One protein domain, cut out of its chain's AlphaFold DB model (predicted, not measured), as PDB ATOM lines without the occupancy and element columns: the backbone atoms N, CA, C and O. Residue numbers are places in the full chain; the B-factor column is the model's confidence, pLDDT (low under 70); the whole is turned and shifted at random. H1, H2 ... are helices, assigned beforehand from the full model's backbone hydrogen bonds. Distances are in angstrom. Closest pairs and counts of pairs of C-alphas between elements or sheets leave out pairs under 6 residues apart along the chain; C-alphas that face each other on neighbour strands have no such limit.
ATOM      1  N   ALA A  40      31.697 -19.772 -22.213       95.31
ATOM      2  CA  ALA A  40      32.353 -19.771 -23.529       95.31
ATOM      3  C   ALA A  40      33.696 -20.536 -23.522       95.31
ATOM      4  O   ALA A  40      33.993 -21.298 -24.441       95.31
ATOM      5  N   LYS A  41      34.465 -20.423 -22.428       95.12
ATOM      6  CA  LYS A  41      35.719 -21.168 -22.233       95.12
ATOM      7  C   LYS A  41      35.487 -22.677 -22.099       95.12
ATOM      8  O   LYS A  41      36.241 -23.468 -22.657       95.12
ATOM      9  N   GLN A  42      34.433 -23.089 -21.394       93.19
ATOM     10  CA  GLN A  42      34.050 -24.499 -21.290       93.19
ATOM     11  C   GLN A  42      33.547 -25.048 -22.627       93.19
ATOM     12  O   GLN A  42      33.922 -26.153 -22.996       93.19
ATOM     13  N   GLN A  43      32.762 -24.278 -23.383       94.44
ATOM     14  CA  GLN A  43      32.314 -24.675 -24.720       94.44
ATOM     15  C   GLN A  43      33.498 -24.908 -25.662       94.44
ATOM     16  O   GLN A  43      33.549 -25.935 -26.335       94.44
ATOM     17  N   GLN A  44      34.487 -24.009 -25.653       95.94
ATOM     18  CA  GLN A  44      35.714 -24.185 -26.427       95.94
ATOM     19  C   GLN A  44      36.492 -25.431 -25.983       95.94
ATOM     20  O   GLN A  44      36.963 -26.197 -26.822       95.94
ATOM     21  N   HIS A  45      36.586 -25.679 -24.674       96.25
ATOM     22  CA  HIS A  45      37.235 -26.878 -24.151       96.25
ATOM     23  C   HIS A  45      36.510 -28.165 -24.580       96.25
ATOM     24  O   HIS A  45      37.156 -29.123 -24.993       96.25
ATOM     25  N   PHE A  46      35.173 -28.178 -24.564       94.69
ATOM     26  CA  PHE A  46      34.387 -29.311 -25.053       94.69
ATOM     27  C   PHE A  46      34.511 -29.510 -26.564       94.69
ATOM     28  O   PHE A  46      34.556 -30.654 -27.013       94.69
ATOM     29  N   ALA A  47      34.611 -28.432 -27.346       92.38
ATOM     30  CA  ALA A  47      34.865 -28.522 -28.782       92.38
ATOM     31  C   ALA A  47      36.224 -29.183 -29.062       92.38
ATOM     32  O   ALA A  47      36.284 -30.160 -29.804       92.38
ATOM     33  N   LEU A  48      37.284 -28.735 -28.382       96.06
ATOM     34  CA  LEU A  48      38.612 -29.349 -28.486       96.06
ATOM     35  C   LEU A  48      38.598 -30.818 -28.053       96.06
ATOM     36  O   LEU A  48      39.158 -31.671 -28.739       96.06
ATOM     37  N   LEU A  49      37.922 -31.138 -26.945       95.81
ATOM     38  CA  LEU A  49      37.812 -32.512 -26.458       95.81
ATOM     39  C   LEU A  49      37.085 -33.415 -27.464       95.81
ATOM     40  O   LEU A  49      37.515 -34.545 -27.699       95.81
ATOM     41  N   ARG A  50      36.010 -32.915 -28.085       93.81
ATOM     42  CA  ARG A  50      35.280 -33.625 -29.140       93.81
ATOM     43  C   ARG A  50      36.188 -33.914 -30.331       93.81
ATOM     44  O   ARG A  50      36.227 -35.054 -30.788       93.81
ATOM     45  N   ASP A  51      36.935 -32.922 -30.798       92.94
ATOM     46  CA  ASP A  51      37.802 -33.064 -31.969       92.94
ATOM     47  C   ASP A  51      38.957 -34.044 -31.700       92.94
ATOM     48  O   ASP A  51      39.258 -34.900 -32.536       92.94
ATOM     49  N   VAL A  52      39.548 -34.006 -30.499       95.31
ATOM     50  CA  VAL A  52      40.585 -34.962 -30.074       95.31
ATOM     51  C   VAL A  52      40.030 -36.387 -29.995       95.31
ATOM     52  O   VAL A  52      40.653 -37.316 -30.512       95.31
ATOM     53  N   LEU A  53      38.848 -36.582 -29.399       93.50
ATOM     54  CA  LEU A  53      38.215 -37.903 -29.312       93.50
ATOM     55  C   LEU A  53      37.855 -38.463 -30.693       93.50
ATOM     56  O   LEU A  53      38.067 -39.652 -30.944       93.50
ATOM     57  N   LEU A  54      37.355 -37.619 -31.600       91.69
ATOM     58  CA  LEU A  54      37.090 -38.006 -32.986       91.69
ATOM     59  C   LEU A  54      38.381 -38.405 -33.706       91.69
ATOM     60  O   LEU A  54      38.414 -39.447 -34.360       91.69
ATOM     61  N   ALA A  55      39.463 -37.641 -33.537       90.06
ATOM     62  CA  ALA A  55      40.756 -37.963 -34.133       90.06
ATOM     63  C   ALA A  55      41.331 -39.290 -33.610       90.06
ATOM     64  O   ALA A  55      41.882 -40.069 -34.389       90.06
ATOM     65  N   LEU A  56      41.190 -39.579 -32.312       91.88
ATOM     66  CA  LEU A  56      41.644 -40.841 -31.719       91.88
ATOM     67  C   LEU A  56      40.830 -42.038 -32.218       91.88
ATOM     68  O   LEU A  56      41.418 -43.039 -32.623       91.88
ATOM     69  N   ARG A  57      39.497 -41.923 -32.267       89.69
ATOM     70  CA  ARG A  57      38.636 -42.981 -32.823       89.69
ATOM     71  C   ARG A  57      38.902 -43.222 -34.297       89.69
ATOM     72  O   ARG A  57      38.929 -44.372 -34.729       89.69
ATOM     73  N   LEU A  58      39.124 -42.155 -35.061       88.00
ATOM     74  CA  LEU A  58      39.500 -42.278 -36.459       88.00
ATOM     75  C   LEU A  58      40.811 -43.057 -36.565       88.00
ATOM     76  O   LEU A  58      40.841 -44.068 -37.250       88.00
ATOM     77  N   LYS A  59      41.861 -42.670 -35.831       87.88
ATOM     78  CA  LYS A  59      43.137 -43.407 -35.821       87.88
ATOM     79  C   LYS A  59      42.953 -44.885 -35.482       87.88
ATOM     80  O   LYS A  59      43.521 -45.725 -36.169       87.88
ATOM     81  N   GLU A  60      42.150 -45.204 -34.472       89.31
ATOM     82  CA  GLU A  60      41.888 -46.591 -34.084       89.31
ATOM     83  C   GLU A  60      41.198 -47.385 -35.204       89.31
ATOM     84  O   GLU A  60      41.609 -48.504 -35.505       89.31
ATOM     85  N   LEU A  61      40.204 -46.797 -35.877       85.31
ATOM     86  CA  LEU A  61      39.547 -47.416 -37.033       85.31
ATOM     87  C   LEU A  61      40.496 -47.575 -38.226       85.31
ATOM     88  O   LEU A  61      40.477 -48.610 -38.887       85.31
ATOM     89  N   LEU A  62      41.355 -46.583 -38.483       84.44
ATOM     90  CA  LEU A  62      42.342 -46.643 -39.564       84.44
ATOM     91  C   LEU A  62      43.402 -47.726 -39.310       84.44
ATOM     92  O   LEU A  62      43.853 -48.360 -40.259       84.44
ATOM     93  N   VAL A  63      43.794 -47.949 -38.050       87.94
ATOM     94  CA  VAL A  63      44.728 -49.025 -37.676       87.94
ATOM     95  C   VAL A  63      44.060 -50.393 -37.771       87.94
ATOM     96  O   VAL A  63      44.682 -51.341 -38.245       87.94
ATOM     97  N   LYS A  64      42.798 -50.505 -37.341       90.69
ATOM     98  CA  LYS A  64      42.070 -51.780 -37.357       90.69
ATOM     99  C   LYS A  64      41.711 -52.243 -38.763       90.69
ATOM    100  O   LYS A  64      41.654 -53.448 -38.986       90.69
ATOM    101  N   ASP A  65      41.473 -51.322 -39.695       91.31
ATOM    102  CA  ASP A  65      40.899 -51.687 -40.986       91.31
ATOM    103  C   ASP A  65      41.544 -50.947 -42.170       91.31
ATOM    104  O   ASP A  65      41.077 -49.918 -42.670       91.31
ATOM    105  N   ALA A  66      42.640 -51.523 -42.676       88.56
ATOM    106  CA  ALA A  66      43.339 -51.029 -43.864       88.56
ATOM    107  C   ALA A  66      42.432 -50.989 -45.113       88.56
ATOM    108  O   ALA A  66      42.670 -50.206 -46.042       88.56
ATOM    109  N   SER A  67      41.374 -51.808 -45.141       88.75
ATOM    110  CA  SER A  67      40.403 -51.835 -46.233       88.75
ATOM    111  C   SER A  67      39.554 -50.556 -46.275       88.75
ATOM    112  O   SER A  67      39.348 -49.992 -47.357       88.75
ATOM    113  N   LEU A  68      39.162 -50.025 -45.109       85.38
ATOM    114  CA  LEU A  68      38.420 -48.767 -44.990       85.38
ATOM    115  C   LEU A  68      39.268 -47.572 -45.420       85.38
ATOM    116  O   LEU A  68      38.778 -46.713 -46.153       85.38
ATOM    117  N   LEU A  69      40.554 -47.553 -45.059       87.56
ATOM    118  CA  LEU A  69      41.515 -46.561 -45.550       87.56
ATOM    119  C   LEU A  69      41.586 -46.551 -47.079       87.56
ATOM    120  O   LEU A  69      41.505 -45.498 -47.714       87.56
ATOM    121  N   LYS A  70      41.715 -47.738 -47.683       89.38
ATOM    122  CA  LYS A  70      41.786 -47.886 -49.139       89.38
ATOM    123  C   LYS A  70      40.494 -47.407 -49.804       89.38
ATOM    124  O   LYS A  70      40.560 -46.709 -50.817       89.38
ATOM    125  N   ARG A  71      39.335 -47.720 -49.215       89.81
ATOM    126  CA  ARG A  71      38.021 -47.288 -49.707       89.81
ATOM    127  C   ARG A  71      37.829 -45.778 -49.587       89.81
ATOM    128  O   ARG A  71      37.521 -45.138 -50.587       89.81
ATOM    129  N   GLY A  72      38.071 -45.208 -48.409       87.94
ATOM    130  CA  GLY A  72      37.966 -43.769 -48.163       87.94
ATOM    131  C   GLY A  72      38.896 -42.967 -49.070       87.94
ATOM    132  O   GLY A  72      38.476 -41.986 -49.678       87.94
ATOM    133  N   ARG A  73      40.131 -43.444 -49.271       88.50
ATOM    134  CA  ARG A  73      41.076 -42.834 -50.215       88.50
ATOM    135  C   ARG A  73      40.571 -42.878 -51.655       88.50
ATOM    136  O   ARG A  73      40.748 -41.903 -52.379       88.50
ATOM    137  N   ASN A  74      39.962 -43.986 -52.082       92.31
ATOM    138  CA  ASN A  74      39.404 -44.094 -53.429       92.31
ATOM    139  C   ASN A  74      38.232 -43.126 -53.627       92.31
ATOM    140  O   ASN A  74      38.228 -42.431 -54.634       92.31
ATOM    141  N   ILE A  75      37.319 -43.019 -52.653       93.19
ATOM    142  CA  ILE A  75      36.186 -42.077 -52.689       93.19
ATOM    143  C   ILE A  75      36.682 -40.629 -52.750       93.19
ATOM    144  O   ILE A  75      36.219 -39.847 -53.576       93.19
ATOM    145  N   LEU A  76      37.662 -40.270 -51.914       89.44
ATOM    146  CA  LEU A  76      38.234 -38.925 -51.927       89.44
ATOM    147  C   LEU A  76      38.914 -38.631 -53.270       89.44
ATOM    148  O   LEU A  76      38.744 -37.557 -53.833       89.44
ATOM    149  N   ARG A  77      39.655 -39.600 -53.817       92.75
ATOM    150  CA  ARG A  77      40.341 -39.450 -55.103       92.75
ATOM    151  C   ARG A  77      39.363 -39.281 -56.265       92.75
ATOM    152  O   ARG A  77      39.639 -38.473 -57.149       92.75
ATOM    153  N   THR A  78      38.261 -40.030 -56.289       94.75
ATOM    154  CA  THR A  78      37.236 -39.892 -57.333       94.75
ATOM    155  C   THR A  78      36.491 -38.571 -57.192       94.75
ATOM    156  O   THR A  78      36.423 -37.833 -58.168       94.75
ATOM    157  N   GLY A  79      36.056 -38.208 -55.981       91.62
ATOM    158  CA  GLY A  79      35.342 -36.951 -55.739       91.62
ATOM    159  C   GLY A  79      36.183 -35.711 -56.059       91.62
ATOM    160  O   GLY A  79      35.712 -34.804 -56.737       91.62
ATOM    161  N   VAL A  80      37.460 -35.688 -55.658       93.69
ATOM    162  CA  VAL A  80      38.380 -34.586 -56.001       93.69
ATOM    163  C   VAL A  80      38.616 -34.509 -57.510       93.69
ATOM    164  O   VAL A  80      38.674 -33.416 -58.064       93.69
ATOM    165  N   ARG A  81      38.725 -35.649 -58.203       93.44
ATOM    166  CA  ARG A  81      38.876 -35.663 -59.665       93.44
ATOM    167  C   ARG A  81      37.625 -35.131 -60.372       93.44
ATOM    168  O   ARG A  81      37.772 -34.401 -61.344       93.44
ATOM    169  N   GLU A  82      36.432 -35.489 -59.912       92.38
ATOM    170  CA  GLU A  82      35.159 -35.013 -60.475       92.38
ATOM    171  C   GLU A  82      34.949 -33.512 -60.254       92.38
ATOM    172  O   GLU A  82      34.530 -32.814 -61.179       92.38
ATOM    173  N   LEU A  83      35.301 -33.006 -59.068       91.00
ATOM    174  CA  LEU A  83      35.304 -31.572 -58.775       91.00
ATOM    175  C   LEU A  83      36.263 -30.829 -59.708       91.00
ATOM    176  O   LEU A  83      35.841 -29.930 -60.425       91.00
ATOM    177  N   LEU A  84      37.517 -31.282 -59.799       90.12
ATOM    178  CA  LEU A  84      38.504 -30.669 -60.692       90.12
ATOM    179  C   LEU A  84      38.081 -30.726 -62.165       90.12
ATOM    180  O   LEU A  84      38.290 -29.767 -62.899       90.12
ATOM    181  N   ALA A  85      37.484 -31.831 -62.615       90.81
ATOM    182  CA  ALA A  85      36.976 -31.943 -63.980       90.81
ATOM    183  C   ALA A  85      35.808 -30.980 -64.249       90.81
ATOM    184  O   ALA A  85      35.678 -30.481 -65.365       90.81
ATOM    185  N   SER A  86      34.975 -30.713 -63.239       90.31
ATOM    186  CA  SER A  86      33.874 -29.752 -63.339       90.31
ATOM    187  C   SER A  86      34.408 -28.322 -63.415       90.31
ATOM    188  O   SER A  86      34.074 -27.615 -64.364       90.31
ATOM    189  N   ASP A  87      35.326 -27.953 -62.521       87.62
ATOM    190  CA  ASP A  87      35.927 -26.614 -62.471       87.62
ATOM    191  C   ASP A  87      36.737 -26.297 -63.741       87.62
ATOM    192  O   ASP A  87      36.613 -25.219 -64.320       87.62
ATOM    193  N   VAL A  88      37.538 -27.251 -64.237       87.38
ATOM    194  CA  VAL A  88      38.310 -27.075 -65.482       87.38
ATOM    195  C   VAL A  88      37.387 -26.929 -66.691       87.38
ATOM    196  O   VAL A  88      37.684 -26.153 -67.601       87.38
ATOM    197  N   ARG A  89      36.256 -27.643 -66.718       83.12
ATOM    198  CA  ARG A  89      35.276 -27.506 -67.801       83.12
ATOM    199  C   ARG A  89      34.587 -26.144 -67.761       83.12
ATOM    200  O   ARG A  89      34.423 -25.546 -68.817       83.12
ATOM    201  N   GLU A  90      34.236 -25.643 -66.579       79.31
ATOM    202  CA  GLU A  90      33.666 -24.298 -66.423       79.31
ATOM    203  C   GLU A  90      34.647 -23.209 -66.881       79.31
ATOM    204  O   GLU A  90      34.255 -22.306 -67.622       79.31
ATOM    205  N   LEU A  91      35.935 -23.349 -66.551       76.44
ATOM    206  CA  LEU A  91      36.987 -22.435 -67.011       76.44
ATOM    207  C   LEU A  91      37.242 -22.521 -68.528       76.44
ATOM    208  O   LEU A  91      37.529 -21.507 -69.158       76.44
ATOM    209  N   GLY A  92      37.127 -23.711 -69.127       78.31
ATOM    210  CA  GLY A  92      37.390 -23.938 -70.553       78.31
ATOM    211  C   GLY A  92      36.248 -23.552 -71.501       78.31
ATOM    212  O   GLY A  92      36.486 -23.384 -72.693       78.31
TER     213      GLY A  92
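What this domain is: This is residues 40 to 92 of the 208 residues of an uncharacterized protein of Myxococcus xanthus (UniProt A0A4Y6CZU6). Two long, nearly straight helices, H2 and H1, meet near their ends at one corner and spread from there as a wide, flat V. Residues 40 to 60 of H1 and 71 to 92 of H2 stick out as free arms, and the space between the arms is empty. The printed part has 53 residues with two named helices, H1 then H2 along the chain, and no named strand; the class is all helix. The whole is extended, with a radius of gyration of the C-alphas of 17.3 A, and spans 49 by 34 by 6 A.

Where its parts are: The longest helix is H2, residues 66 to 92, 38.5 A from first to last C-alpha. It begins at C-alpha 66, (43.339, -51.029, -43.864), and ends at C-alpha 92, (37.390, -23.938, -70.553). H1, residues 40 to 64, is 36.2 A long from first to last C-alpha and begins at C-alpha 40, (32.353, -19.771, -23.529).

How they stand to each other: H2 and H1 are close but not clearly touching, with 2 pairs of C-alphas within 8 A. Their closest C-alphas, those of Leu 62 and Leu 69, are 6.0 A apart. Their lines stand at a steep tilt of 68 degrees, only just short of about perpendicular, and they run opposite ways. Their centres are 26.1 A apart. The link from H1 to H2 is tight, with one residue, Asp 65, between them. In both H1 and H2 every O i to N i+4 pair is within hydrogen-bond range.

The domain as a whole: The two C-alphas farthest apart are those of Gln 42 and Gly 92, at 49.4 A. The C-alphas of Ala 40 and Gly 92, the first and last printed residues, are 47.5 A apart. The printed part has no cut and no long link. Its mean pLDDT is 90.3, and no printed residue is under 70.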